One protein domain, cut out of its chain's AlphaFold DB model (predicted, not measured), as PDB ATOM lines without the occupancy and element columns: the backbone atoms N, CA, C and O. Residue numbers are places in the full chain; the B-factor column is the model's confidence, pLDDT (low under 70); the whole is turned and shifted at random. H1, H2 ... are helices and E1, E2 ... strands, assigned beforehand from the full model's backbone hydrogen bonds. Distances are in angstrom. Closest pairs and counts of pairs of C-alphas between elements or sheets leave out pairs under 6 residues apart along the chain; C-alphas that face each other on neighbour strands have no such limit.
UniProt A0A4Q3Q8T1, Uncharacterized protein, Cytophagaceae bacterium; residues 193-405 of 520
ATOM      1  N   ILE A 193      10.712   8.131 -12.510       96.06
ATOM      2  CA  ILE A 193      11.088   6.985 -13.342       96.06
ATOM      3  C   ILE A 193      12.606   7.015 -13.517       96.06
ATOM      4  O   ILE A 193      13.136   7.993 -14.040       96.06
ATOM      5  N   TYR A 194      13.318   5.984 -13.082       94.44
ATOM      6  CA  TYR A 194      14.776   5.928 -13.178       94.44
ATOM      7  C   TYR A 194      15.217   5.132 -14.405       94.44
ATOM      8  O   TYR A 194      14.811   3.992 -14.588       94.44
ATOM      9  N   VAL A 195      16.073   5.736 -15.227       92.44
ATOM     10  CA  VAL A 195      16.741   5.095 -16.362       92.44
ATOM     11  C   VAL A 195      18.102   4.598 -15.896       92.44
ATOM     12  O   VAL A 195      19.019   5.394 -15.664       92.44
ATOM     13  N   ASN A 196      18.223   3.283 -15.762       89.44
ATOM     14  CA  ASN A 196      19.436   2.586 -15.332       89.44
ATOM     15  C   ASN A 196      19.951   1.580 -16.378       89.44
ATOM     16  O   ASN A 196      21.020   1.005 -16.187       89.44
ATOM     17  N   ASN A 197      19.249   1.435 -17.506       89.19
ATOM     18  CA  ASN A 197      19.713   0.698 -18.675       89.19
ATOM     19  C   ASN A 197      20.001   1.681 -19.825       89.19
ATOM     20  O   ASN A 197      19.148   2.473 -20.231       89.19
ATOM     21  N   THR A 198      21.236   1.681 -20.333       86.06
ATOM     22  CA  THR A 198      21.669   2.574 -21.426       86.06
ATOM     23  C   THR A 198      21.259   2.070 -22.808       86.06
ATOM     24  O   THR A 198      21.341   2.830 -23.776       86.06
ATOM     25  N   VAL A 199      20.838   0.808 -22.914       82.12
ATOM     26  CA  VAL A 199      20.440   0.152 -24.160       82.12
ATOM     27  C   VAL A 199      18.922   0.022 -24.199       82.12
ATOM     28  O   VAL A 199      18.263  -0.144 -23.180       82.12
ATOM     29  N   HIS A 200      18.356   0.128 -25.396       77.38
ATOM     30  CA  HIS A 200      16.927  -0.046 -25.611       77.38
ATOM     31  C   HIS A 200      16.499  -1.511 -25.465       77.38
ATOM     32  O   HIS A 200      17.023  -2.370 -26.176       77.38
ATOM     33  N   ALA A 201      15.484  -1.752 -24.635       67.31
ATOM     34  CA  ALA A 201      14.664  -2.958 -24.661       67.31
ATOM     35  C   ALA A 201      13.334  -2.661 -25.383       67.31
ATOM     36  O   ALA A 201      12.729  -1.603 -25.191       67.31
ATOM     37  N   ALA A 202      12.888  -3.574 -26.254       58.00
ATOM     38  CA  ALA A 202      11.672  -3.404 -27.066       58.00
ATOM     39  C   ALA A 202      10.369  -3.602 -26.266       58.00
ATOM     40  O   ALA A 202       9.283  -3.259 -26.736       58.00
ATOM     41  N   THR A 203      10.474  -4.159 -25.063       72.44
ATOM     42  CA  THR A 203       9.373  -4.440 -24.142       72.44
ATOM     43  C   THR A 203       9.692  -3.818 -22.802       72.44
ATOM     44  O   THR A 203      10.837  -3.903 -22.387       72.44
ATOM     45  N   ILE A 204       8.685  -3.248 -22.132       72.69
ATOM     46  CA  ILE A 204       8.840  -2.743 -20.765       72.69
ATOM     47  C   ILE A 204       9.108  -3.931 -19.834       72.69
ATOM     48  O   ILE A 204       8.172  -4.671 -19.523       72.69
ATOM     49  N   ASP A 205      10.354  -4.105 -19.394       76.50
ATOM     50  CA  ASP A 205      10.754  -5.165 -18.462       76.50
ATOM     51  C   ASP A 205      11.656  -4.622 -17.350       76.50
ATOM     52  O   ASP A 205      12.876  -4.604 -17.437       76.50
ATOM     53  N   ALA A 206      11.041  -4.265 -16.221       73.81
ATOM     54  CA  ALA A 206      11.768  -3.739 -15.066       73.81
ATOM     55  C   ALA A 206      12.822  -4.706 -14.476       73.81
ATOM     56  O   ALA A 206      13.597  -4.289 -13.615       73.81
ATOM     57  N   SER A 207      12.843  -5.986 -14.877       77.19
ATOM     58  CA  SER A 207      13.833  -6.960 -14.405       77.19
ATOM     59  C   SER A 207      15.185  -6.872 -15.124       77.19
ATOM     60  O   SER A 207      16.191  -7.262 -14.529       77.19
ATOM     61  N   ASP A 208      15.238  -6.314 -16.339       83.00
ATOM     62  CA  ASP A 208      16.489  -6.054 -17.074       83.00
ATOM     63  C   ASP A 208      16.979  -4.595 -16.948       83.00
ATOM     64  O   ASP A 208      18.024  -4.212 -17.485       83.00
ATOM     65  N   GLY A 209      16.246  -3.799 -16.170       86.50
ATOM     66  CA  GLY A 209      16.466  -2.378 -15.965       86.50
ATOM     67  C   GLY A 209      15.344  -1.554 -16.584       86.50
ATOM     68  O   GLY A 209      14.224  -2.002 -16.781       86.50
ATOM     69  N   THR A 210      15.597  -0.275 -16.806       91.06
ATOM     70  CA  THR A 210      14.660   0.607 -17.500       91.06
ATOM     71  C   THR A 210      15.460   1.514 -18.412       91.06
ATOM     72  O   THR A 210      16.330   2.267 -17.966       91.06
ATOM     73  N   SER A 211      15.184   1.416 -19.704       91.88
ATOM     74  CA  SER A 211      15.738   2.255 -20.759       91.88
ATOM     75  C   SER A 211      14.968   3.570 -20.891       91.88
ATOM     76  O   SER A 211      13.841   3.719 -20.416       91.88
ATOM     77  N   LEU A 212      15.552   4.555 -21.581       93.00
ATOM     78  CA  LEU A 212      14.884   5.843 -21.813       93.00
ATOM     79  C   LEU A 212      13.586   5.700 -22.624       93.00
ATOM     80  O   LEU A 212      12.629   6.434 -22.383       93.00
ATOM     81  N   ALA A 213      13.533   4.756 -23.565       91.75
ATOM     82  CA  ALA A 213      12.332   4.520 -24.361       91.75
ATOM     83  C   ALA A 213      11.185   3.963 -23.502       91.75
ATOM     84  O   ALA A 213      10.059   4.459 -23.580       91.75
ATOM     85  N   GLU A 214      11.482   2.990 -22.636       92.75
ATOM     86  CA  GLU A 214      10.516   2.456 -21.671       92.75
ATOM     87  C   GLU A 214      10.082   3.537 -20.687       92.75
ATOM     88  O   GLU A 214       8.891   3.692 -20.438       92.75
ATOM     89  N   ALA A 215      11.017   4.354 -20.196       94.56
ATOM     90  CA  ALA A 215      10.695   5.447 -19.292       94.56
ATOM     91  C   ALA A 215       9.724   6.463 -19.915       94.56
ATOM     92  O   ALA A 215       8.794   6.914 -19.247       94.56
ATOM     93  N   ILE A 216       9.883   6.791 -21.202       95.19
ATOM     94  CA  ILE A 216       8.932   7.650 -21.924       95.19
ATOM     95  C   ILE A 216       7.575   6.948 -22.097       95.19
ATOM     96  O   ILE A 216       6.532   7.578 -21.910       95.19
ATOM     97  N   ALA A 217       7.556   5.651 -22.419       94.19
ATOM     98  CA  ALA A 217       6.313   4.888 -22.542       94.19
ATOM     99  C   ALA A 217       5.539   4.830 -21.212       94.19
ATOM    100  O   ALA A 217       4.328   5.065 -21.189       94.19
ATOM    101  N   ILE A 218       6.244   4.606 -20.103       94.25
ATOM    102  CA  ILE A 218       5.694   4.630 -18.745       94.25
ATOM    103  C   ILE A 218       5.166   6.030 -18.413       94.25
ATOM    104  O   ILE A 218       4.021   6.157 -17.981       94.25
ATOM    105  N   ALA A 219       5.942   7.087 -18.679       96.12
ATOM    106  CA  ALA A 219       5.512   8.468 -18.450       96.12
ATOM    107  C   ALA A 219       4.210   8.803 -19.200       96.12
ATOM    108  O   ALA A 219       3.306   9.421 -18.643       96.12
ATOM    109  N   ASN A 220       4.061   8.336 -20.444       95.81
ATOM    110  CA  ASN A 220       2.826   8.518 -21.208       95.81
ATOM    111  C   ASN A 220       1.618   7.805 -20.579       95.81
ATOM    112  O   ASN A 220       0.493   8.308 -20.668       95.81
ATOM    113  N   ALA A 221       1.828   6.638 -19.967       94.56
ATOM    114  CA  ALA A 221       0.771   5.849 -19.338       94.56
ATOM    115  C   ALA A 221       0.340   6.407 -17.970       94.56
ATOM    116  O   ALA A 221      -0.790   6.176 -17.540       94.56
ATOM    117  N   GLN A 222       1.203   7.170 -17.298       93.69
ATOM    118  CA  GLN A 222       0.917   7.755 -15.991       93.69
ATOM    119  C   GLN A 222       0.070   9.036 -16.069       93.69
ATOM    120  O   GLN A 222      -0.050   9.698 -17.106       93.69
ATOM    121  N   ASN A 223      -0.546   9.381 -14.939       90.69
ATOM    122  CA  ASN A 223      -1.236  10.654 -14.758       90.69
ATOM    123  C   ASN A 223      -0.242  11.740 -14.337       90.69
ATOM    124  O   ASN A 223       0.656  11.487 -13.537       90.69
ATOM    125  N   GLY A 224      -0.458  12.963 -14.825       89.88
ATOM    126  CA  GLY A 224       0.420  14.099 -14.546       89.88
ATOM    127  C   GLY A 224       1.736  14.057 -15.327       89.88
ATOM    128  O   GLY A 224       1.898  13.289 -16.273       89.88
ATOM    129  N   THR A 225       2.656  14.938 -14.941       91.88
ATOM    130  CA  THR A 225       3.989  15.049 -15.540       91.88
ATOM    131  C   THR A 225       4.965  14.168 -14.765       91.88
ATOM    132  O   THR A 225       5.197  14.411 -13.579       91.88
ATOM    133  N   SER A 226       5.571  13.183 -15.427       96.62
ATOM    134  CA  SER A 226       6.617  12.356 -14.815       96.62
ATOM    135  C   SER A 226       7.986  13.034 -14.891       96.62
ATOM    136  O   SER A 226       8.293  13.782 -15.823       96.62
ATOM    137  N   THR A 227       8.835  12.731 -13.914       97.00
ATOM    138  CA  THR A 227      10.266  13.019 -13.956       97.00
ATOM    139  C   THR A 227      11.029  11.744 -14.296       97.00
ATOM    140  O   THR A 227      11.020  10.780 -13.533       97.00
ATOM    141  N   ILE A 228      11.730  11.763 -15.421       96.38
ATOM    142  CA  ILE A 228      12.630  10.710 -15.876       96.38
ATOM    143  C   ILE A 228      14.049  11.071 -15.426       96.38
ATOM    144  O   ILE A 228      14.603  12.072 -15.871       96.38
ATOM    145  N   HIS A 229      14.644  10.272 -14.546       94.38
ATOM    146  CA  HIS A 229      15.998  10.468 -14.023       94.38
ATOM    147  C   HIS A 229      16.982   9.573 -14.768       94.38
ATOM    148  O   HIS A 229      16.858   8.353 -14.709       94.38
ATOM    149  N   LEU A 230      17.988  10.144 -15.430       91.88
ATOM    150  CA  LEU A 230      19.069   9.354 -16.024       91.88
ATOM    151  C   LEU A 230      20.181   9.171 -14.991       91.88
ATOM    152  O   LEU A 230      20.880  10.128 -14.656       91.88
ATOM    153  N   VAL A 231      20.348   7.940 -14.503       87.00
ATOM    154  CA  VAL A 231      21.293   7.578 -13.425       87.00
ATOM    155  C   VAL A 231      22.401   6.635 -13.898       87.00
ATOM    156  O   VAL A 231      22.888   5.783 -13.162       87.00
ATOM    157  N   THR A 232      22.803   6.774 -15.158       85.19
ATOM    158  CA  THR A 232      23.873   5.977 -15.777       85.19
ATOM    159  C   THR A 232      25.256   6.443 -15.298       85.19
ATOM    160  O   THR A 232      25.345   7.381 -14.523       85.19
ATOM    161  N   ALA A 233      26.371   5.864 -15.753       88.75
ATOM    162  CA  ALA A 233      27.706   6.376 -15.394       88.75
ATOM    163  C   ALA A 233      28.030   7.716 -16.094       88.75
ATOM    164  O   ALA A 233      27.539   7.969 -17.199       88.75
ATOM    165  N   ASN A 234      28.854   8.578 -15.482       90.00
ATOM    166  CA  ASN A 234      29.245   9.871 -16.064       90.00
ATOM    167  C   ASN A 234      29.893   9.691 -17.449       90.00
ATOM    168  O   ASN A 234      30.644   8.745 -17.672       90.00
ATOM    169  N   SER A 235      29.599  10.604 -18.370       89.81
ATOM    170  CA  SER A 235      30.003  10.563 -19.782       89.81
ATOM    171  C   SER A 235      29.481   9.353 -20.572       89.81
ATOM    172  O   SER A 235      29.951   9.098 -21.680       89.81
ATOM    173  N   SER A 236      28.492   8.621 -20.048       91.44
ATOM    174  CA  SER A 236      27.817   7.555 -20.800       91.44
ATOM    175  C   SER A 236      26.860   8.121 -21.838       91.44
ATOM    176  O   SER A 236      26.382   9.250 -21.723       91.44
ATOM    177  N   THR A 237      26.535   7.302 -22.835       92.44
ATOM    178  CA  THR A 237      25.500   7.606 -23.824       92.44
ATOM    179  C   THR A 237      24.347   6.621 -23.687       92.44
ATOM    180  O   THR A 237      24.567   5.412 -23.709       92.44
ATOM    181  N   VAL A 238      23.129   7.141 -23.557       92.81
ATOM    182  CA  VAL A 238      21.889   6.364 -23.636       92.81
ATOM    183  C   VAL A 238      21.446   6.299 -25.094       92.81
ATOM    184  O   VAL A 238      21.362   7.330 -25.762       92.81
ATOM    185  N   ASN A 239      21.171   5.096 -25.591       92.31
ATOM    186  CA  ASN A 239      20.833   4.857 -26.990       92.31
ATOM    187  C   ASN A 239      19.342   4.530 -27.172       92.31
ATOM    188  O   ASN A 239      18.813   3.615 -26.542       92.31
ATOM    189  N   LEU A 240      18.679   5.235 -28.089       91.06
ATOM    190  CA  LEU A 240      17.310   4.956 -28.521       91.06
ATOM    191  C   LEU A 240      17.311   3.981 -29.706       91.06
ATOM    192  O   LEU A 240      17.573   4.358 -30.851       91.06
ATOM    193  N   GLY A 241      16.978   2.719 -29.443       87.62
ATOM    194  CA  GLY A 241      16.929   1.656 -30.456       87.62
ATOM    195  C   GLY A 241      15.781   1.789 -31.464       87.62
ATOM    196  O   GLY A 241      15.878   1.244 -32.560       87.62
ATOM    197  N   ALA A 242      14.744   2.563 -31.137       90.06
ATOM    198  CA  ALA A 242      13.614   2.861 -32.010       90.06
ATOM    199  C   ALA A 242      13.085   4.283 -31.771       90.06
ATOM    200  O   ALA A 242      13.378   4.908 -30.744       90.06
ATOM    201  N   ASN A 243      12.298   4.799 -32.721       92.81
ATOM    202  CA  ASN A 243      11.608   6.077 -32.545       92.81
ATOM    203  C   ASN A 243      10.683   6.003 -31.326       92.81
ATOM    204  O   ASN A 243       9.894   5.068 -31.195       92.81
ATOM    205  N   THR A 244      10.766   7.002 -30.455       94.31
ATOM    206  CA  THR A 244       9.999   7.048 -29.208       94.31
ATOM    207  C   THR A 244       9.071   8.257 -29.212       94.31
ATOM    208  O   THR A 244       9.502   9.368 -29.508       94.31
ATOM    209  N   ASN A 245       7.797   8.059 -28.873       96.44
ATOM    210  CA  ASN A 245       6.804   9.134 -28.847       96.44
ATOM    211  C   ASN A 245       6.604   9.636 -27.415       96.44
ATOM    212  O   ASN A 245       6.211   8.864 -26.543       96.44
ATOM    213  N   LEU A 246       6.823  10.925 -27.178       97.88
ATOM    214  CA  LEU A 246       6.451  11.619 -25.953       97.88
ATOM    215  C   LEU A 246       5.091  12.298 -26.170       97.88
ATOM    216  O   LEU A 246       5.002  13.352 -26.800       97.88
ATOM    217  N   ASN A 247       4.031  11.672 -25.664       96.81
ATOM    218  CA  ASN A 247       2.642  12.106 -25.842       96.81
ATOM    219  C   ASN A 247       2.152  13.025 -24.714       96.81
ATOM    220  O   ASN A 247       1.126  13.687 -24.857       96.81
ATOM    221  N   LYS A 248       2.877  13.063 -23.593       95.75
ATOM    222  CA  LYS A 248       2.627  13.930 -22.435       95.75
ATOM    223  C   LYS A 248       3.908  14.648 -22.040       95.75
ATOM    224  O   LYS A 248       4.998  14.165 -22.321       95.75
ATOM    225  N   SER A 249       3.790  15.791 -21.377       96.69
ATOM    226  CA  SER A 249       4.967  16.501 -20.875       96.69
ATOM    227  C   SER A 249       5.744  15.648 -19.872       96.69
ATOM    228  O   SER A 249       5.153  14.954 -19.045       96.69
ATOM    229  N   ALA A 250       7.070  15.739 -19.926       97.50
ATOM    230  CA  ALA A 250       7.965  15.069 -18.994       97.50
ATOM    231  C   ALA A 250       9.162  15.964 -18.662       97.50
ATOM    232  O   ALA A 250       9.622  16.755 -19.496       97.50
ATOM    233  N   LEU A 251       9.675  15.813 -17.443       96.81
ATOM    234  CA  LEU A 251      10.982  16.341 -17.068       96.81
ATOM    235  C   LEU A 251      12.027  15.253 -17.281       96.81
ATOM    236  O   LEU A 251      11.839  14.124 -16.842       96.81
ATOM    237  N   LEU A 252      13.134  15.600 -17.923       94.94
ATOM    238  CA  LEU A 252      14.312  14.760 -18.040       94.94
ATOM    239  C   LEU A 252      15.390  15.319 -17.121       94.94
ATOM    240  O   LEU A 252      15.997  16.347 -17.432       94.94
ATOM    241  N   ARG A 253      15.611  14.653 -15.989       92.69
ATOM    242  CA  ARG A 253      16.633  15.030 -15.021       92.69
ATOM    243  C   ARG A 253      17.932  14.297 -15.308       92.69
ATOM    244  O   ARG A 253      17.978  13.067 -15.344       92.69
ATOM    245  N   ILE A 254      18.991  15.069 -15.494       87.62
ATOM    246  CA  ILE A 254      20.326  14.583 -15.828       87.62
ATOM    247  C   ILE A 254      21.300  15.279 -14.857       87.62
ATOM    248  O   ILE A 254      21.410  16.502 -14.844       87.62
ATOM    249  N   ASN A 255      21.971  14.505 -13.997       79.31
ATOM    250  CA  ASN A 255      22.817  15.034 -12.906       79.31
ATOM    251  C   ASN A 255      24.328  14.953 -13.201       79.31
ATOM    252  O   ASN A 255      25.155  15.126 -12.310       79.31
ATOM    253  N   GLN A 256      24.696  14.624 -14.436       85.00
ATOM    254  CA  GLN A 256      26.062  14.317 -14.867       85.00
ATOM    255  C   GLN A 256      26.151  14.411 -16.392       85.00
ATOM    256  O   GLN A 256      25.124  14.416 -17.073       85.00
ATOM    257  N   ASN A 257      27.359  14.442 -16.953       89.81
ATOM    258  CA  ASN A 257      27.520  14.509 -18.403       89.81
ATOM    259  C   ASN A 257      26.925  13.246 -19.030       89.81
ATOM    260  O   ASN A 257      27.349  12.137 -18.714       89.81
ATOM    261  N   ILE A 258      25.931  13.402 -19.899       88.25
ATOM    262  CA  ILE A 258      25.253  12.279 -20.551       88.25
ATOM    263  C   ILE A 258      25.054  12.603 -22.028       88.25
ATOM    264  O   ILE A 258      24.715  13.731 -22.400       88.25
ATOM    265  N   GLY A 259      25.283  11.598 -22.868       92.69
ATOM    266  CA  GLY A 259      24.875  11.570 -24.262       92.69
ATOM    267  C   GLY A 259      23.498  10.923 -24.437       92.69
ATOM    268  O   GLY A 259      23.176   9.959 -23.746       92.69
ATOM    269  N   ILE A 260      22.704  11.404 -25.387       94.62
ATOM    270  CA  ILE A 260      21.503  10.714 -25.876       94.62
ATOM    271  C   ILE A 260      21.640  10.558 -27.386       94.62
ATOM    272  O   ILE A 260      21.739  11.556 -28.103       94.62
ATOM    273  N   SER A 261      21.658   9.322 -27.872       95.56
ATOM    274  CA  SER A 261      21.871   8.990 -29.283       95.56
ATOM    275  C   SER A 261      20.824   8.001 -29.803       95.56
ATOM    276  O   SER A 261      19.890   7.630 -29.090       95.56
ATOM    277  N   GLY A 262      20.958   7.609 -31.070       94.56
ATOM    278  CA  GLY A 262      20.051   6.677 -31.731       94.56
ATOM    279  C   GLY A 262      18.919   7.378 -32.478       94.56
ATOM    280  O   GLY A 262      19.101   8.452 -33.054       94.56
ATOM    281  N   ASN A 263      17.761   6.727 -32.494       94.94
ATOM    282  CA  ASN A 263      16.556   7.150 -33.203       94.94
ATOM    283  C   ASN A 263      15.913   8.402 -32.592       94.94
ATOM    284  O   ASN A 263      16.420   8.961 -31.623       94.94
ATOM    285  N   SER A 264      14.804   8.861 -33.171       96.12
ATOM    286  CA  SER A 264      14.181  10.142 -32.827       96.12
ATOM    287  C   SER A 264      13.311  10.079 -31.569       96.12
ATOM    288  O   SER A 264      12.680   9.057 -31.284       96.12
ATOM    289  N   ILE A 265      13.208  11.212 -30.871       97.75
ATOM    290  CA  ILE A 265      12.134  11.481 -29.910       97.75
ATOM    291  C   ILE A 265      11.098  12.375 -30.599       97.75
ATOM    292  O   ILE A 265      11.373  13.532 -30.921       97.75
ATOM    293  N   ASN A 266       9.896  11.847 -30.803       98.12
ATOM    294  CA  ASN A 266       8.763  12.585 -31.353       98.12
ATOM    295  C   ASN A 266       7.963  13.197 -30.204       98.12
ATOM    296  O   ASN A 266       7.346  12.476 -29.424       98.12
ATOM    297  N   ILE A 267       7.951  14.518 -30.096       98.50
ATOM    298  CA  ILE A 267       7.238  15.240 -29.045       98.50
ATOM    299  C   ILE A 267       5.895  15.699 -29.618       98.50
ATOM    300  O   ILE A 267       5.837  16.484 -30.570       98.50
ATOM    301  N   ALA A 268       4.807  15.160 -29.067       98.31
ATOM    302  CA  ALA A 268       3.454  15.396 -29.554       98.31
ATOM    303  C   ALA A 268       3.007  16.855 -29.368       98.31
ATOM    304  O   ALA A 268       3.548  17.598 -28.547       98.31
ATOM    305  N   ASN A 269       1.983  17.263 -30.119       97.69
ATOM    306  CA  ASN A 269       1.380  18.584 -29.957       97.69
ATOM    307  C   ASN A 269       0.898  18.788 -28.508       97.69
ATOM    308  O   ASN A 269       0.220  17.926 -27.953       97.69
ATOM    309  N   GLY A 270       1.248  19.923 -27.903       96.19
ATOM    310  CA  GLY A 270       0.932  20.232 -26.505       96.19
ATOM    311  C   GLY A 270       1.818  19.544 -25.457       96.19
ATOM    312  O   GLY A 270       1.739  19.914 -24.287       96.19
ATOM    313  N   ALA A 271       2.683  18.599 -25.842       97.88
ATOM    314  CA  ALA A 271       3.667  18.005 -24.942       97.88
ATOM    315  C   ALA A 271       4.967  18.826 -24.914       97.88
ATOM    316  O   ALA A 271       5.399  19.395 -25.924       97.88
ATOM    317  N   THR A 272       5.620  18.829 -23.753       97.81
ATOM    318  CA  THR A 272       6.916  19.480 -23.545       97.81
ATOM    319  C   THR A 272       7.921  18.501 -22.949       97.81
ATOM    320  O   THR A 272       7.695  17.968 -21.861       97.81
ATOM    321  N   LEU A 273       9.064  18.318 -23.615       97.56
ATOM    322  CA  LEU A 273      10.247  17.708 -23.008       97.56
ATOM    323  C   LEU A 273      11.076  18.811 -22.349       97.56
ATOM    324  O   LEU A 273      11.681  19.633 -23.039       97.56
ATOM    325  N   THR A 274      11.091  18.833 -21.016       96.44
ATOM    326  CA  THR A 274      11.914  19.778 -20.252       96.44
ATOM    327  C   THR A 274      13.162  19.082 -19.748       96.44
ATOM    328  O   THR A 274      13.069  18.168 -18.940       96.44
ATOM    329  N   ILE A 275      14.331  19.538 -20.174       93.06
ATOM    330  CA  ILE A 275      15.603  19.114 -19.608       93.06
ATOM    331  C   ILE A 275      15.868  19.913 -18.331       93.06
ATOM    332  O   ILE A 275      16.008  21.136 -18.364       93.06
ATOM    333  N   GLU A 276      15.935  19.226 -17.201       89.94
ATOM    334  CA  GLU A 276      16.202  19.818 -15.896       89.94
ATOM    335  C   GLU A 276      17.557  19.336 -15.396       89.94
ATOM    336  O   GLU A 276      17.757  18.142 -15.183       89.94
ATOM    337  N   GLN A 277      18.513  20.249 -15.238       75.50
ATOM    338  CA  GLN A 277      19.889  19.866 -14.923       75.50
ATOM    339  C   GLN A 277      20.544  20.778 -13.899       75.50
ATOM    340  O   GLN A 277      20.152  21.931 -13.724       75.50
ATOM    341  N   GLY A 278      21.590  20.237 -13.276       65.81
ATOM    342  CA  GLY A 278      22.678  21.011 -12.690       65.81
ATOM    343  C   GLY A 278      23.828  21.213 -13.688       65.81
ATOM    344  O   GLY A 278      23.713  20.897 -14.868       65.81
ATOM    345  N   ASN A 279      24.952  21.742 -13.206       70.75
ATOM    346  CA  ASN A 279      26.150  22.007 -14.013       70.75
ATOM    347  C   ASN A 279      26.606  20.761 -14.803       70.75
ATOM    348  O   ASN A 279      26.742  19.685 -14.226       70.75
ATOM    349  N   GLY A 280      26.909  20.905 -16.098       86.06
ATOM    350  CA  GLY A 280      27.385  19.792 -16.925       86.06
ATOM    351  C   GLY A 280      27.370  20.077 -18.427       86.06
ATOM    352  O   GLY A 280      26.924  21.137 -18.874       86.06
ATOM    353  N   THR A 281      27.902  19.129 -19.205       92.19
ATOM    354  CA  THR A 281      27.869  19.122 -20.676       92.19
ATOM    355  C   THR A 281      27.160  17.875 -21.188       92.19
ATOM    356  O   THR A 281      27.590  16.752 -20.925       92.19
ATOM    357  N   HIS A 282      26.099  18.071 -21.969       92.56
ATOM    358  CA  HIS A 282      25.197  17.006 -22.404       92.56
ATOM    359  C   HIS A 282      25.106  16.997 -23.918       92.56
ATOM    360  O   HIS A 282      24.903  18.035 -24.549       92.56
ATOM    361  N   THR A 283      25.271  15.819 -24.508       95.06
ATOM    362  CA  THR A 283      25.341  15.668 -25.962       95.06
ATOM    363  C   THR A 283      24.064  15.025 -26.473       95.06
ATOM    364  O   THR A 283      23.825  13.846 -26.246       95.06
ATOM    365  N   ILE A 284      23.231  15.790 -27.175       95.69
ATOM    366  CA  ILE A 284      21.952  15.312 -27.708       95.69
ATOM    367  C   ILE A 284      22.116  15.080 -29.212       95.69
ATOM    368  O   ILE A 284      22.098  16.019 -30.007       95.69
ATOM    369  N   GLN A 285      22.336  13.822 -29.591       96.75
ATOM    370  CA  GLN A 285      22.487  13.357 -30.977       96.75
ATOM    371  C   GLN A 285      21.191  12.793 -31.560       96.75
ATOM    372  O   GLN A 285      21.041  12.782 -32.779       96.75
ATOM    373  N   THR A 286      20.266  12.330 -30.716       96.25
ATOM    374  CA  THR A 286      18.911  11.973 -31.158       96.25
ATOM    375  C   THR A 286      18.234  13.170 -31.830       96.25
ATOM    376  O   THR A 286      18.436  14.321 -31.435       96.25
ATOM    377  N   SER A 287      17.437  12.899 -32.862       97.25
ATOM    378  CA  SER A 287      16.620  13.923 -33.509       97.25
ATOM    379  C   SER A 287      15.363  14.189 -32.681       97.25
ATOM    380  O   SER A 287      14.619  13.270 -32.347       97.25
ATOM    381  N   LEU A 288      15.107  15.455 -32.373       98.12
ATOM    382  CA  LEU A 288      13.884  15.934 -31.742       98.12
ATOM    383  C   LEU A 288      12.904  16.348 -32.838       98.12
ATOM    384  O   LEU A 288      13.215  17.213 -33.664       98.12
ATOM    385  N   GLN A 289      11.727  15.733 -32.852       97.88
ATOM    386  CA  GLN A 289      10.724  15.911 -33.902       97.88
ATOM    387  C   GLN A 289       9.338  16.180 -33.310       97.88
ATOM    388  O   GLN A 289       9.128  16.070 -32.103       97.88
ATOM    389  N   GLY A 290       8.373  16.497 -34.173       97.88
ATOM    390  CA  GLY A 290       6.964  16.629 -33.804       97.88
ATOM    391  C   GLY A 290       6.524  18.063 -33.511       97.88
ATOM    392  O   GLY A 290       7.258  19.026 -33.714       97.88
ATOM    393  N   MET A 291       5.279  18.210 -33.068       97.62
ATOM    394  CA  MET A 291       4.629  19.514 -32.889       97.62
ATOM    395  C   MET A 291       4.761  20.100 -31.476       97.62
ATOM    396  O   MET A 291       4.230  21.176 -31.207       97.62
ATOM    397  N   GLY A 292       5.427  19.394 -30.566       97.94
ATOM    398  CA  GLY A 292       5.608  19.834 -29.189       97.94
ATOM    399  C   GLY A 292       6.764  20.809 -28.982       97.94
ATOM    400  O   GLY A 292       7.267  21.445 -29.912       97.94
ATOM    401  N   THR A 293       7.181  20.918 -27.722       98.12
ATOM    402  CA  THR A 293       8.248  21.827 -27.283       98.12
ATOM    403  C   THR A 293       9.408  21.060 -26.658       98.12
ATOM    404  O   THR A 293       9.211  20.190 -25.811       98.12
ATOM    405  N   PHE A 294      10.630  21.428 -27.028       97.62
ATOM    406  CA  PHE A 294      11.836  21.101 -26.276       97.62
ATOM    407  C   PHE A 294      12.314  22.336 -25.513       97.62
ATOM    408  O   PHE A 294      12.383  23.427 -26.083       97.62
ATOM    409  N   GLN A 295      12.653  22.177 -24.236       96.44
ATOM    410  CA  GLN A 295      13.172  23.276 -23.427       96.44
ATOM    411  C   GLN A 295      14.132  22.808 -22.339       96.44
ATOM    412  O   GLN A 295      14.129  21.636 -21.975       96.44
ATOM    413  N   ASN A 296      14.903  23.725 -21.759       93.81
ATOM    414  CA  ASN A 296      15.627  23.488 -20.508       93.81
ATOM    415  C   ASN A 296      15.074  24.360 -19.377       93.81
ATOM    416  O   ASN A 296      14.704  25.498 -19.623       93.81
ATOM    417  N   SER A 297      15.018  23.870 -18.140       91.25
ATOM    418  CA  SER A 297      14.562  24.669 -16.984       91.25
ATOM    419  C   SER A 297      15.696  25.381 -16.241       91.25
ATOM    420  O   SER A 297      15.446  26.363 -15.548       91.25
ATOM    421  N   ALA A 298      16.936  24.919 -16.402       87.56
ATOM    422  CA  ALA A 298      18.122  25.455 -15.740       87.56
ATOM    423  C   ALA A 298      19.320  25.508 -16.702       87.56
ATOM    424  O   ALA A 298      19.331  24.836 -17.739       87.56
ATOM    425  N   ALA A 299      20.319  26.329 -16.373       90.06
ATOM    426  CA  ALA A 299      21.512  26.508 -17.197       90.06
ATOM    427  C   ALA A 299      22.362  25.226 -17.254       90.06
ATOM    428  O   ALA A 299      22.696  24.650 -16.224       90.06
ATOM    429  N   ALA A 300      22.754  24.825 -18.463       91.56
ATOM    430  CA  ALA A 300      23.686  23.731 -18.731       91.56
ATOM    431  C   ALA A 300      24.418  23.988 -20.060       91.56
ATOM    432  O   ALA A 300      24.116  24.965 -20.752       91.56
ATOM    433  N   ILE A 301      25.363  23.122 -20.432       94.44
ATOM    434  CA  ILE A 301      25.957  23.115 -21.774       94.44
ATOM    435  C   ILE A 301      25.312  21.994 -22.595       94.44
ATOM    436  O   ILE A 301      25.415  20.818 -22.250       94.44
ATOM    437  N   PHE A 302      24.676  22.347 -23.709       95.25
ATOM    438  CA  PHE A 302      24.083  21.416 -24.661       95.25
ATOM    439  C   PHE A 302      24.921  21.352 -25.933       95.25
ATOM    440  O   PHE A 302      24.998  22.319 -26.683       95.25
ATOM    441  N   ASN A 303      25.500  20.192 -26.226       96.88
ATOM    442  CA  ASN A 303      26.002  19.874 -27.556       96.88
ATOM    443  C   ASN A 303      24.843  19.284 -28.366       96.88
ATOM    444  O   ASN A 303      24.594  18.077 -28.306       96.88
ATOM    445  N   LEU A 304      24.115  20.126 -29.099       97.38
ATOM    446  CA  LEU A 304      23.013  19.668 -29.945       97.38
ATOM    447  C   LEU A 304      23.565  19.231 -31.294       97.38
ATOM    448  O   LEU A 304      24.173  20.016 -32.016       97.38
ATOM    449  N   ARG A 305      23.384  17.950 -31.605       96.88
ATOM    450  CA  ARG A 305      23.950  17.284 -32.785       96.88
ATOM    451  C   ARG A 305      22.900  16.555 -33.621       96.88
ATOM    452  O   ARG A 305      23.198  16.193 -34.754       96.88
ATOM    453  N   GLY A 306      21.699  16.341 -33.078       96.88
ATOM    454  CA  GLY A 306      20.566  15.784 -33.819       96.88
ATOM    455  C   GLY A 306      20.111  16.681 -34.971       96.88
ATOM    456  O   GLY A 306      20.408  17.876 -34.992       96.88
ATOM    457  N   SER A 307      19.388  16.096 -35.928       96.69
ATOM    458  CA  SER A 307      18.721  16.830 -37.007       96.69
ATOM    459  C   SER A 307      17.270  17.067 -36.606       96.69
ATOM    460  O   SER A 307      16.418  16.193 -36.746       96.69
ATOM    461  N   ASN A 308      16.993  18.241 -36.059       97.88
ATOM    462  CA  ASN A 308      15.766  18.534 -35.346       97.88
ATOM    463  C   ASN A 308      14.705  19.162 -36.257       97.88
ATOM    464  O   ASN A 308      14.954  20.129 -36.969       97.88
ATOM    465  N   SER A 309      13.490  18.619 -36.189       96.94
ATOM    466  CA  SER A 309      12.291  19.114 -36.883       96.94
ATOM    467  C   SER A 309      11.135  19.391 -35.918       96.94
ATOM    468  O   SER A 309       9.982  19.501 -36.328       96.94
ATOM    469  N   ILE A 310      11.433  19.482 -34.619       97.94
ATOM    470  CA  ILE A 310      10.460  19.846 -33.592       97.94
ATOM    471  C   ILE A 310       9.934  21.270 -33.792       97.94
ATOM    472  O   ILE A 310      10.694  22.163 -34.155       97.94
ATOM    473  N   ALA A 311       8.655  21.504 -33.504       97.44
ATOM    474  CA  ALA A 311       8.005  22.791 -33.732       97.44
ATOM    475  C   ALA A 311       8.552  23.945 -32.876       97.44
ATOM    476  O   ALA A 311       8.471  25.104 -33.290       97.44
ATOM    477  N   ARG A 312       9.059  23.671 -31.667       97.00
ATOM    478  CA  ARG A 312       9.578  24.710 -30.768       97.00
ATOM    479  C   ARG A 312      10.790  24.240 -29.978       97.00
ATOM    480  O   ARG A 312      10.755  23.187 -29.341       97.00
ATOM    481  N   MET A 313      11.825  25.077 -29.954       98.12
ATOM    482  CA  MET A 313      12.924  24.996 -28.992       98.12
ATOM    483  C   MET A 313      12.995  26.277 -28.169       98.12
ATOM    484  O   MET A 313      13.095  27.365 -28.736       98.12
ATOM    485  N   ASN A 314      12.990  26.140 -26.847       97.31
ATOM    486  CA  ASN A 314      13.116  27.256 -25.918       97.31
ATOM    487  C   ASN A 314      14.307  27.027 -24.990       97.31
ATOM    488  O   ASN A 314      14.293  26.120 -24.161       97.31
ATOM    489  N   PHE A 315      15.318  27.879 -25.092       96.94
ATOM    490  CA  PHE A 315      16.472  27.839 -24.213       96.94
ATOM    491  C   PHE A 315      16.347  28.905 -23.133       96.94
ATOM    492  O   PHE A 315      16.384  30.096 -23.432       96.94
ATOM    493  N   ASN A 316      16.165  28.485 -21.881       94.88
ATOM    494  CA  ASN A 316      15.921  29.410 -20.775       94.88
ATOM    495  C   ASN A 316      17.202  30.036 -20.204       94.88
ATOM    496  O   ASN A 316      17.139  31.151 -19.698       94.88
ATOM    497  N   ALA A 317      18.331  29.325 -20.289       93.44
ATOM    498  CA  ALA A 317      19.675  29.768 -19.907       93.44
ATOM    499  C   ALA A 317      20.733  28.760 -20.406       93.44
ATOM    500  O   ALA A 317      20.386  27.654 -20.832       93.44
ATOM    501  N   GLY A 318      22.024  29.081 -20.268       95.06
ATOM    502  CA  GLY A 318      23.133  28.151 -20.525       95.06
ATOM    503  C   GLY A 318      23.727  28.270 -21.928       95.06
ATOM    504  O   GLY A 318      23.474  29.241 -22.634       95.06
ATOM    505  N   THR A 319      24.539  27.297 -22.334       96.94
ATOM    506  CA  THR A 319      25.269  27.324 -23.611       96.94
ATOM    507  C   THR A 319      24.759  26.241 -24.551       96.94
ATOM    508  O   THR A 319      24.640  25.085 -24.162       96.94
ATOM    509  N   ILE A 320      24.501  26.597 -25.806       97.81
ATOM    510  CA  ILE A 320      24.036  25.702 -26.859       97.81
ATOM    511  C   ILE A 320      25.095  25.689 -27.952       97.81
ATOM    512  O   ILE A 320      25.259  26.669 -28.671       97.81
ATOM    513  N   ASN A 321      25.815  24.580 -28.070       98.25
ATOM    514  CA  ASN A 321      26.838  24.366 -29.082       98.25
ATOM    515  C   ASN A 321      26.231  23.627 -30.277       98.25
ATOM    516  O   ASN A 321      25.758  22.494 -30.128       98.25
ATOM    517  N   ILE A 322      26.298  24.242 -31.457       98.12
ATOM    518  CA  ILE A 322      25.821  23.670 -32.720       98.12
ATOM    519  C   ILE A 322      26.869  23.791 -33.818       98.12
ATOM    520  O   ILE A 322      27.691  24.704 -33.814       98.12
ATOM    521  N   SER A 323      26.815  22.880 -34.782       94.19
ATOM    522  CA  SER A 323      27.660  22.910 -35.983       94.19
ATOM    523  C   SER A 323      26.860  23.186 -37.255       94.19
ATOM    524  O   SER A 323      27.400  23.709 -38.222       94.19
ATOM    525  N   THR A 324      25.575  22.840 -37.280       95.44
ATOM    526  CA  THR A 324      24.736  22.913 -38.480       95.44
ATOM    527  C   THR A 324      23.364  23.507 -38.149       95.44
ATOM    528  O   THR A 324      22.909  23.409 -37.006       95.44
ATOM    529  N   PRO A 325      22.664  24.122 -39.121       95.56
ATOM    530  CA  PRO A 325      21.367  24.759 -38.877       95.56
ATOM    531  C   PRO A 325      20.287  23.773 -38.438       95.56
ATOM    532  O   PRO A 325      19.484  24.096 -37.571       95.56
ATOM    533  N   ASN A 326      20.315  22.541 -38.953       96.19
ATOM    534  CA  ASN A 326      19.393  21.484 -38.542       96.19
ATOM    535  C   ASN A 326      19.621  20.992 -37.103       96.19
ATOM    536  O   ASN A 326      18.818  20.209 -36.615       96.19
ATOM    537  N   ASN A 327      20.664  21.435 -36.387       97.69
ATOM    538  CA  ASN A 327      20.739  21.206 -34.940       97.69
ATOM    539  C   ASN A 327      19.694  22.022 -34.169       97.69
ATOM    540  O   ASN A 327      19.396  21.703 -33.021       97.69
ATOM    541  N   LEU A 328      19.114  23.043 -34.794       97.62
ATOM    542  CA  LEU A 328      18.016  23.834 -34.264       97.62
ATOM    543  C   LEU A 328      16.703  23.489 -34.976       97.62
ATOM    544  O   LEU A 328      16.693  22.874 -36.038       97.62
ATOM    545  N   SER A 329      15.584  23.901 -34.379       96.75
ATOM    546  CA  SER A 329      14.269  23.825 -35.019       96.75
ATOM    547  C   SER A 329      14.187  24.771 -36.221       96.75
ATOM    548  O   SER A 329      14.543  25.944 -36.107       96.75
ATOM    549  N   SER A 330      13.659  24.287 -37.350       93.75
ATOM    550  CA  SER A 330      13.427  25.098 -38.554       93.75
ATOM    551  C   SER A 330      12.262  26.086 -38.420       93.75
ATOM    552  O   SER A 330      12.213  27.078 -39.142       93.75
ATOM    553  N   THR A 331      11.328  25.837 -37.501       93.81
ATOM    554  CA  THR A 331      10.128  26.663 -37.291       93.81
ATOM    555  C   THR A 331      10.356  27.805 -36.302       93.81
ATOM    556  O   THR A 331       9.552  28.735 -36.251       93.81
ATOM    557  N   GLY A 332      11.452  27.761 -35.543       92.06
ATOM    558  CA  GLY A 332      11.932  28.873 -34.733       92.06
ATOM    559  C   GLY A 332      12.530  28.450 -33.394       92.06
ATOM    560  O   GLY A 332      12.209  27.393 -32.841       92.06
ATOM    561  N   VAL A 333      13.402  29.304 -32.857       98.31
ATOM    562  CA  VAL A 333      14.078  29.087 -31.571       98.31
ATOM    563  C   VAL A 333      13.971  30.323 -30.695       98.31
ATOM    564  O   VAL A 333      14.277  31.429 -31.139       98.31
ATOM    565  N   THR A 334      13.599  30.127 -29.432       98.44
ATOM    566  CA  THR A 334      13.611  31.180 -28.414       98.44
ATOM    567  C   THR A 334      14.837  31.026 -27.528       98.44
ATOM    568  O   THR A 334      15.043  29.969 -26.935       98.44
ATOM    569  N   PHE A 335      15.624  32.086 -27.386       98.38
ATOM    570  CA  PHE A 335      16.713  32.191 -26.422       98.38
ATOM    571  C   PHE A 335      16.340  33.234 -25.371       98.38
ATOM    572  O   PHE A 335      16.119  34.401 -25.695       98.38
ATOM    573  N   ASN A 336      16.259  32.813 -24.113       97.44
ATOM    574  CA  ASN A 336      15.948  33.693 -22.994       97.44
ATOM    575  C   ASN A 336      17.233  34.153 -22.276       97.44
ATOM    576  O   ASN A 336      18.357  33.867 -22.703       97.44
ATOM    577  N   ASN A 337      17.073  34.905 -21.188       96.38
ATOM    578  CA  ASN A 337      18.166  35.577 -20.497       96.38
ATOM    579  C   ASN A 337      19.274  34.622 -20.017       96.38
ATOM    580  O   ASN A 337      19.011  33.636 -19.339       96.38
ATOM    581  N   GLY A 338      20.531  34.975 -20.292       95.75
ATOM    582  CA  GLY A 338      21.692  34.182 -19.881       95.75
ATOM    583  C   GLY A 338      21.998  33.017 -20.822       95.75
ATOM    584  O   GLY A 338      22.711  32.091 -20.434       95.75
ATOM    585  N   THR A 339      21.465  33.052 -22.045       97.81
ATOM    586  CA  THR A 339      21.724  32.026 -23.055       97.81
ATOM    587  C   THR A 339      22.889  32.410 -23.969       97.81
ATOM    588  O   THR A 339      22.998  33.550 -24.417       97.81
ATOM    589  N   THR A 340      23.753  31.447 -24.278       98.50
ATOM    590  CA  THR A 340      24.835  31.566 -25.260       98.50
ATOM    591  C   THR A 340      24.617  30.560 -26.383       98.50
ATOM    592  O   THR A 340      24.674  29.357 -26.155       98.50
ATOM    593  N   LEU A 341      24.397  31.038 -27.603       98.62
ATOM    594  CA  LEU A 341      24.452  30.226 -28.812       98.62
ATOM    595  C   LEU A 341      25.891  30.221 -29.334       98.62
ATOM    596  O   LEU A 341      26.395  31.259 -29.762       98.62
ATOM    597  N   THR A 342      26.542  29.063 -29.323       98.75
ATOM    598  CA  THR A 342      27.879  28.872 -29.887       98.75
ATOM    599  C   THR A 342      27.786  28.154 -31.226       98.75
ATOM    600  O   THR A 342      27.309  27.019 -31.304       98.75
ATOM    601  N   ILE A 343      28.291  28.799 -32.277       98.38
ATOM    602  CA  ILE A 343      28.459  28.209 -33.604       98.38
ATOM    603  C   ILE A 343      29.888  27.687 -33.725       98.38
ATOM    604  O   ILE A 343      30.843  28.468 -33.725       98.38
ATOM    605  N   LEU A 344      30.011  26.367 -33.831       97.31
ATOM    606  CA  LEU A 344      31.281  25.665 -33.967       97.31
ATOM    607  C   LEU A 344      31.834  25.797 -35.389       97.31
ATOM    608  O   LEU A 344      31.082  25.818 -36.368       97.31
ATOM    609  N   ARG A 345      33.162  25.817 -35.523       95.19
ATOM    610  CA  ARG A 345      33.819  25.806 -36.839       95.19
ATOM    611  C   ARG A 345      33.673  24.430 -37.507       95.19
ATOM    612  O   ARG A 345      34.156  23.430 -36.986       95.19
ATOM    613  N   THR A 346      33.063  24.379 -38.694       88.19
ATOM    614  CA  THR A 346      32.789  23.125 -39.435       88.19
ATOM    615  C   THR A 346      33.726  22.852 -40.614       88.19
ATOM    616  O   THR A 346      33.546  21.871 -41.327       88.19
ATOM    617  N   GLY A 347      34.715  23.718 -40.856       88.88
ATOM    618  CA  GLY A 347      35.574  23.658 -42.047       88.88
ATOM    619  C   GLY A 347      34.877  24.088 -43.347       88.88
ATOM    620  O   GLY A 347      35.553  24.289 -44.353       88.88
ATOM    621  N   ALA A 348      33.551  24.274 -43.334       88.88
ATOM    622  CA  ALA A 348      32.806  24.875 -44.434       88.88
ATOM    623  C   ALA A 348      33.122  26.372 -44.561       88.88
ATOM    624  O   ALA A 348      33.357  27.053 -43.562       88.88
ATOM    625  N   ALA A 349      33.064  26.900 -45.788       91.00
ATOM    626  CA  ALA A 349      33.309  28.320 -46.049       91.00
ATOM    627  C   ALA A 349      32.312  29.231 -45.315       91.00
ATOM    628  O   ALA A 349      32.696  30.281 -44.805       91.00
ATOM    629  N   SER A 350      31.042  28.820 -45.247       94.19
ATOM    630  CA  SER A 350      30.001  29.449 -44.431       94.19
ATOM    631  C   SER A 350      28.900  28.448 -44.073       94.19
ATOM    632  O   SER A 350      28.788  27.390 -44.693       94.19
ATOM    633  N   THR A 351      28.109  28.762 -43.047       96.25
ATOM    634  CA  THR A 351      26.942  27.981 -42.612       96.25
ATOM    635  C   THR A 351      25.728  28.898 -42.476       96.25
ATOM    636  O   THR A 351      25.776  29.853 -41.700       96.25
ATOM    637  N   THR A 352      24.647  28.608 -43.205       96.50
ATOM    638  CA  THR A 352      23.434  29.444 -43.238       96.50
ATOM    639  C   THR A 352      22.343  28.917 -42.311       96.50
ATOM    640  O   THR A 352      21.979  27.746 -42.366       96.50
ATOM    641  N   PHE A 353      21.789  29.809 -41.497       96.44
ATOM    642  CA  PHE A 353      20.711  29.601 -40.541       96.44
ATOM    643  C   PHE A 353      19.478  30.387 -41.006       96.44
ATOM    644  O   PHE A 353      19.476  31.616 -40.964       96.44
ATOM    645  N   GLN A 354      18.446  29.681 -41.472       96.38
ATOM    646  CA  GLN A 354      17.222  30.278 -42.036       96.38
ATOM    647  C   GLN A 354      16.067  30.363 -41.033       96.38
ATOM    648  O   GLN A 354      15.086  31.068 -41.257       96.38
ATOM    649  N   GLN A 355      16.161  29.627 -39.929       95.94
ATOM    650  CA  GLN A 355      15.112  29.584 -38.925       95.94
ATOM    651  C   GLN A 355      14.969  30.934 -38.193       95.94
ATOM    652  O   GLN A 355      15.984  31.574 -37.899       95.94
ATOM    653  N   PRO A 356      13.740  31.361 -37.847       97.19
ATOM    654  CA  PRO A 356      13.522  32.534 -37.004       97.19
ATOM    655  C   PRO A 356      14.161  32.366 -35.622       97.19
ATOM    656  O   PRO A 356      13.989  31.329 -34.975       97.19
ATOM    657  N   LEU A 357      14.852  33.395 -35.136       98.19
ATOM    658  CA  LEU A 357      15.439  33.416 -33.798       98.19
ATOM    659  C   LEU A 357      14.800  34.528 -32.961       98.19
ATOM    660  O   LEU A 357      14.753  35.686 -33.373       98.19
ATOM    661  N   GLN A 358      14.319  34.197 -31.767       98.44
ATOM    662  CA  GLN A 358      13.750  35.161 -30.826       98.44
ATOM    663  C   GLN A 358      14.649  35.301 -29.601       98.44
ATOM    664  O   GLN A 358      14.967  34.309 -28.950       98.44
ATOM    665  N   PHE A 359      15.077  36.523 -29.288       98.38
ATOM    666  CA  PHE A 359      15.985  36.822 -28.183       98.38
ATOM    667  C   PHE A 359      15.235  37.627 -27.111       98.38
ATOM    668  O   PHE A 359      14.847  38.776 -27.336       98.38
ATOM    669  N   ASN A 360      15.055  37.034 -25.930       96.25
ATOM    670  CA  ASN A 360      14.359  37.631 -24.790       96.25
ATOM    671  C   ASN A 360      15.339  37.767 -23.609       96.25
ATOM    672  O   ASN A 360      15.654  36.798 -22.924       96.25
ATOM    673  N   GLY A 361      15.848  38.968 -23.342       95.81
ATOM    674  CA  GLY A 361      16.906  39.190 -22.344       95.81
ATOM    675  C   GLY A 361      18.320  39.060 -22.918       95.81
ATOM    676  O   GLY A 361      18.524  39.246 -24.113       95.81
ATOM    677  N   THR A 362      19.328  38.811 -22.081       96.00
ATOM    678  CA  THR A 362      20.729  38.831 -22.535       96.00
ATOM    679  C   THR A 362      21.096  37.543 -23.262       96.00
ATOM    680  O   THR A 362      21.228  36.502 -22.616       96.00
ATOM    681  N   VAL A 363      21.300  37.622 -24.580       98.50
ATOM    682  CA  VAL A 363      21.720  36.493 -25.417       98.50
ATOM    683  C   VAL A 363      23.086  36.779 -26.039       98.50
ATOM    684  O   VAL A 363      23.341  37.853 -26.590       98.50
ATOM    685  N   THR A 364      23.982  35.801 -25.952       98.69
ATOM    686  CA  THR A 364      25.297  35.842 -26.600       98.69
ATOM    687  C   THR A 364      25.293  34.943 -27.826       98.69
ATOM    688  O   THR A 364      24.888  33.788 -27.746       98.69
ATOM    689  N   VAL A 365      25.780  35.453 -28.953       98.69
ATOM    690  CA  VAL A 365      26.095  34.667 -30.146       98.69
ATOM    691  C   VAL A 365      27.609  34.605 -30.272       98.69
ATOM    692  O   VAL A 365      28.266  35.583 -30.636       98.69
ATOM    693  N   ASN A 366      28.161  33.444 -29.944       98.69
ATOM    694  CA  ASN A 366      29.576  33.143 -30.050       98.69
ATOM    695  C   ASN A 366      29.836  32.402 -31.362       98.69
ATOM    696  O   ASN A 366      29.463  31.242 -31.509       98.69
ATOM    697  N   THR A 367      30.488  33.047 -32.320       98.50
ATOM    698  CA  THR A 367      31.025  32.341 -33.490       98.50
ATOM    699  C   THR A 367      32.485  32.034 -33.208       98.50
ATOM    700  O   THR A 367      33.284  32.971 -33.083       98.50
ATOM    701  N   GLU A 368      32.843  30.755 -33.102       97.94
ATOM    702  CA  GLU A 368      34.233  30.357 -32.865       97.94
ATOM    703  C   GLU A 368      35.187  30.971 -33.900       97.94
ATOM    704  O   GLU A 368      34.776  31.393 -34.980       97.94
ATOM    705  N   THR A 369      36.473  31.059 -33.566       96.44
ATOM    706  CA  THR A 369      37.498  31.553 -34.496       96.44
ATOM    707  C   THR A 369      37.388  30.831 -35.841       96.44
ATOM    708  O   THR A 369      37.277  29.609 -35.872       96.44
ATOM    709  N   GLU A 370      37.376  31.600 -36.937       94.25
ATOM    710  CA  GLU A 370      37.176  31.126 -38.323       94.25
ATOM    711  C   GLU A 370      35.804  30.489 -38.633       94.25
ATOM    712  O   GLU A 370      35.582  30.045 -39.759       94.25
ATOM    713  N   ALA A 371      34.852  30.458 -37.696       97.38
ATOM    714  CA  ALA A 371      33.472  30.105 -38.018       97.38
ATOM    715  C   ALA A 371      32.795  31.267 -38.764       97.38
ATOM    716  O   ALA A 371      32.823  32.408 -38.303       97.38
ATOM    717  N   ASN A 372      32.151  30.970 -39.892       96.31
ATOM    718  CA  ASN A 372      31.399  31.940 -40.689       96.31
ATOM    719  C   ASN A 372      29.914  31.562 -40.684       96.31
ATOM    720  O   ASN A 372      29.482  30.683 -41.433       96.31
ATOM    721  N   ALA A 373      29.135  32.210 -39.822       97.94
ATOM    722  CA  ALA A 373      27.699  32.000 -39.693       97.94
ATOM    723  C   ALA A 373      26.926  33.053 -40.496       97.94
ATOM    724  O   ALA A 373      27.211  34.243 -40.386       97.94
ATOM    725  N   ILE A 374      25.929  32.628 -41.267       98.06
ATOM    726  CA  ILE A 374      24.994  33.501 -41.980       98.06
ATOM    727  C   ILE A 374      23.614  33.313 -41.354       98.06
ATOM    728  O   ILE A 374      23.080  32.212 -41.365       98.06
ATOM    729  N   PHE A 375      23.029  34.371 -40.809       98.12
ATOM    730  CA  PHE A 375      21.680  34.399 -40.253       98.12
ATOM    731  C   PHE A 375      20.736  35.032 -41.282       98.12
ATOM    732  O   PHE A 375      20.659  36.254 -41.409       98.12
ATOM    733  N   ASP A 376      20.059  34.175 -42.041       96.94
ATOM    734  CA  ASP A 376      19.127  34.520 -43.125       96.94
ATOM    735  C   ASP A 376      17.653  34.476 -42.670       96.94
ATOM    736  O   ASP A 376      16.755  34.989 -43.329       96.94
ATOM    737  N   GLY A 377      17.398  33.913 -41.486       97.00
ATOM    738  CA  GLY A 377      16.134  34.075 -40.772       97.00
ATOM    739  C   GLY A 377      16.032  35.414 -40.036       97.00
ATOM    740  O   GLY A 377      17.032  36.073 -39.750       97.00
ATOM    741  N   ILE A 378      14.805  35.801 -39.674       97.75
ATOM    742  CA  ILE A 378      14.543  36.973 -38.827       97.75
ATOM    743  C   ILE A 378      15.076  36.762 -37.402       97.75
ATOM    744  O   ILE A 378      14.770  35.757 -36.758       97.75
ATOM    745  N   ILE A 379      15.811  37.746 -36.881       98.62
ATOM    746  CA  ILE A 379      16.138  37.880 -35.459       98.62
ATOM    747  C   ILE A 379      15.190  38.909 -34.838       98.62
ATOM    748  O   ILE A 379      15.116  40.056 -35.285       98.62
ATOM    749  N   SER A 380      14.456  38.502 -33.805       98.31
ATOM    750  CA  SER A 380      13.358  39.262 -33.195       98.31
ATOM    751  C   SER A 380      13.421  39.252 -31.664       98.31
ATOM    752  O   SER A 380      14.241  38.553 -31.073       98.31
ATOM    753  N   GLY A 381      12.540  40.015 -31.013       98.12
ATOM    754  CA  GLY A 381      12.431  40.107 -29.553       98.12
ATOM    755  C   GLY A 381      12.857  41.473 -29.020       98.12
ATOM    756  O   GLY A 381      13.010  42.430 -29.775       98.12
ATOM    757  N   ASN A 382      13.060  41.568 -27.709       96.44
ATOM    758  CA  ASN A 382      13.474  42.797 -27.021       96.44
ATOM    759  C   ASN A 382      14.779  42.633 -26.223       96.44
ATOM    760  O   ASN A 382      15.169  43.532 -25.479       96.44
ATOM    761  N   GLY A 383      15.426  41.473 -26.346       96.81
ATOM    762  CA  GLY A 383      16.674  41.152 -25.675       96.81
ATOM    763  C   GLY A 383      17.910  41.790 -26.301       96.81
ATOM    764  O   GLY A 383      17.846  42.553 -27.261       96.81
ATOM    765  N   THR A 384      19.060  41.435 -25.748       97.38
ATOM    766  CA  THR A 384      20.375  41.846 -26.233       97.38
ATOM    767  C   THR A 384      20.933  40.787 -27.173       97.38
ATOM    768  O   THR A 384      20.908  39.604 -26.841       97.38
ATOM    769  N   PHE A 385      21.520  41.213 -28.289       98.44
ATOM    770  CA  PHE A 385      22.396  40.387 -29.118       98.44
ATOM    771  C   PHE A 385      23.848  40.760 -28.817       98.44
ATOM    772  O   PHE A 385      24.279  41.867 -29.130       98.44
ATOM    773  N   THR A 386      24.620  39.855 -28.219       98.44
ATOM    774  CA  THR A 386      26.056  40.072 -27.976       98.44
ATOM    775  C   THR A 386      26.892  39.168 -28.868       98.44
ATOM    776  O   THR A 386      26.957  37.965 -28.639       98.44
ATOM    777  N   LYS A 387      27.567  39.740 -29.867       98.62
ATOM    778  CA  LYS A 387      28.520  39.030 -30.721       98.62
ATOM    779  C   LYS A 387      29.853  38.834 -29.999       98.62
ATOM    780  O   LYS A 387      30.516  39.805 -29.622       98.62
ATOM    781  N   THR A 388      30.273  37.580 -29.869       98.50
ATOM    782  CA  THR A 388      31.582  37.175 -29.338       98.50
ATOM    783  C   THR A 388      32.256  36.146 -30.253       98.50
ATOM    784  O   THR A 388      31.737  35.811 -31.326       98.50
ATOM    785  N   GLY A 389      33.445  35.689 -29.853       98.19
ATOM    786  CA  GLY A 389      34.272  34.764 -30.624       98.19
ATOM    787  C   GLY A 389      34.931  35.413 -31.844       98.19
ATOM    788  O   GLY A 389      34.496  36.460 -32.327       98.19
ATOM    789  N   GLY A 390      36.024  34.813 -32.321       97.50
ATOM    790  CA  GLY A 390      36.843  35.371 -33.404       97.50
ATOM    791  C   GLY A 390      36.217  35.279 -34.799       97.50
ATOM    792  O   GLY A 390      36.723  35.911 -35.720       97.50
ATOM    793  N   GLY A 391      35.146  34.500 -34.965       98.19
ATOM    794  CA  GLY A 391      34.480  34.286 -36.249       98.19
ATOM    795  C   GLY A 391      33.592  35.439 -36.721       98.19
ATOM    796  O   GLY A 391      33.474  36.496 -36.082       98.19
ATOM    797  N   THR A 392      32.923  35.186 -37.842       98.31
ATOM    798  CA  THR A 392      32.032  36.112 -38.542       98.31
ATOM    799  C   THR A 392      30.574  35.704 -38.356       98.31
ATOM    800  O   THR A 392      30.213  34.550 -38.581       98.31
ATOM    801  N   ALA A 393      29.718  36.662 -38.004       98.56
ATOM    802  CA  ALA A 393      28.264  36.537 -38.072       98.56
ATOM    803  C   ALA A 393      27.730  37.507 -39.134       98.56
ATOM    804  O   ALA A 393      27.898  38.713 -38.996       98.56
ATOM    805  N   THR A 394      27.093  37.000 -40.182       98.56
ATOM    806  CA  THR A 394      26.458  37.807 -41.233       98.56
ATOM    807  C   THR A 394      24.961  37.829 -41.008       98.56
ATOM    808  O   THR A 394      24.359  36.767 -40.918       98.56
ATOM    809  N   LEU A 395      24.353  39.007 -40.915       98.56
ATOM    810  CA  LEU A 395      22.907  39.163 -40.787       98.56
ATOM    811  C   LEU A 395      22.321  39.512 -42.159       98.56
ATOM    812  O   LEU A 395      22.697  40.530 -42.736       98.56
ATOM    813  N   LEU A 396      21.410  38.680 -42.666       97.44
ATOM    814  CA  LEU A 396      20.708  38.880 -43.943       97.44
ATOM    815  C   LEU A 396      19.189  39.011 -43.773       97.44
ATOM    816  O   LEU A 396      18.539  39.632 -44.616       97.44
ATOM    817  N   GLY A 397      18.636  38.496 -42.671       95.38
ATOM    818  CA  GLY A 397      17.218  38.640 -42.352       95.38
ATOM    819  C   GLY A 397      16.782  40.103 -42.188       95.38
ATOM    820  O   GLY A 397      17.585  40.982 -41.863       95.38
ATOM    821  N   ALA A 398      15.487  40.358 -42.395       96.56
ATOM    822  CA  ALA A 398      14.839  41.618 -42.026       96.56
ATOM    823  C   ALA A 398      14.561  41.604 -40.517       96.56
ATOM    824  O   ALA A 398      13.528  41.108 -40.067       96.56
ATOM    825  N   ASN A 399      15.527  42.069 -39.732       97.88
ATOM    826  CA  ASN A 399      15.543  41.880 -38.289       97.88
ATOM    827  C   ASN A 399      14.650  42.888 -37.559       97.88
ATOM    828  O   ASN A 399      14.530  44.047 -37.947       97.88
ATOM    829  N   THR A 400      14.034  42.443 -36.462       97.38
ATOM    830  CA  THR A 400      13.121  43.254 -35.636       97.38
ATOM    831  C   THR A 400      13.466  43.216 -34.149       97.38
ATOM    832  O   THR A 400      12.667  43.652 -33.320       97.38
ATOM    833  N   LEU A 401      14.637  42.686 -33.781       97.88
ATOM    834  CA  LEU A 401      15.137  42.748 -32.409       97.88
ATOM    835  C   LEU A 401      15.247  44.214 -31.977       97.88
ATOM    836  O   LEU A 401      15.998  44.966 -32.585       97.88
ATOM    837  N   SER A 402      14.525  44.625 -30.937       95.94
ATOM    838  CA  SER A 402      14.474  46.031 -30.509       95.94
ATOM    839  C   SER A 402      15.445  46.384 -29.378       95.94
ATOM    840  O   SER A 402      15.554  47.557 -29.020       95.94
ATOM    841  N   GLY A 403      16.082  45.384 -28.763       95.38
ATOM    842  CA  GLY A 403      17.026  45.585 -27.666       95.38
ATOM    843  C   GLY A 403      18.439  45.912 -28.149       95.38
ATOM    844  O   GLY A 403      18.635  46.336 -29.279       95.38
ATOM    845  N   VAL A 404      19.432  45.777 -27.271       94.81
ATOM    846  CA  VAL A 404      20.802  46.272 -27.508       94.81
ATOM    847  C   VAL A 404      21.599  45.324 -28.412       94.81
ATOM    848  O   VAL A 404      21.522  44.103 -28.270       94.81
ATOM    849  N   LEU A 405      22.438  45.881 -29.286       97.56
ATOM    850  CA  LEU A 405      23.435  45.140 -30.058       97.56
ATOM    851  C   LEU A 405      24.833  45.413 -29.496       97.56
ATOM    852  O   LEU A 405      25.301  46.543 -29.514       97.56
TER     853      LEU A 405
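AT A GLANCE: This is residues 193 to 405 of the 520 residues of an uncharacterized protein of Cytophagaceae bacterium (UniProt A0A4Q3Q8T1). The printed part is a well-formed solenoid, a chain wound in stacked turns of short strands, with the helix H1 capping the end where E1 and E2 lie and the loop of residues 196 to 211 beyond it. Two long, twisted walls, one of nine strands and one of eight, run the length of the stack; the small sheets E4 E7 and E16 E19 E22 add to the turns near its opposite ends. Of 213 printed residues, 102 are in named elements, under half, and the class is mostly strand: E1, H1, then E2 to E22 in chain order, each sheet parallel. The whole is compact, with a radius of gyration of the C-alphas of 17.4 A, and elongated, spanning 54 by 32 by 26 A.

HOW THE PARTS SIT: The largest sheet runs E1 (residues 193 to 195), E2 (226 to 230), E5 (250 to 254), E8 (272 to 277), E10 (293 to 296), E12 (312 to 315), E14 (333 to 335), E17 (357 to 359), E20 (379 to 381), and is strongly twisted. In E2 and E5, parallel at 23 degrees, N 228 and O 251 are 2.8 A apart, within hydrogen-bond range. The second sheet, also strongly twisted, runs E3 (236 to 240), E6 (258 to 262), E9 (281 to 284), E11 (301 to 304), E13 (318 to 322), E15 (339 to 343), E18 (362 to 367), E21 (384 to 388). In E15 and E18, parallel at 13 degrees, N 341 and O 364 are 2.8 A apart, within range. These sheets form a sandwich, two sheets face to face, their strands at 62 degrees. In E4 (244 to 246) and E7 (265 to 267), N 246 and O 266 are 2.8 A apart. The sheet E16 (351 to 353), E19 (372 to 375), E22 (392 to 395) has N 353 and O 374 at 2.7 A and N 375 and O 394 at 2.7 A. H1 (212 to 221) is on the largest sheet, in two layers, a helix on one face, at a height over the sheet of 7.9 A. It runs along the strands, 8 degrees from E2 on the local plane; the closest C-alphas, of Ala 219 and Ser 226, are 5.4 A apart. E1, H1, E2 form a strand-helix-strand unit, parallel neighbours with a helix between, its crossover right-handed. In H1 every O i to N i+4 pair is within hydrogen-bond range.

IN THESE COORDINATES: E1 begins at C-alpha 193, (11.088, 6.985, -13.342). H1 is 14.3 A long, E8 15.6 A and E18 16.4 A. E22 ends at C-alpha 395, (22.907, 39.163, -40.787).

THE WHOLE: The farthest C-alphas, of Ser 207 and Ala 398, are 55.9 A apart. The printed part has no cut; E1 to H1 is the long link. Residues 201 to 202 and 278 have pLDDT under 70.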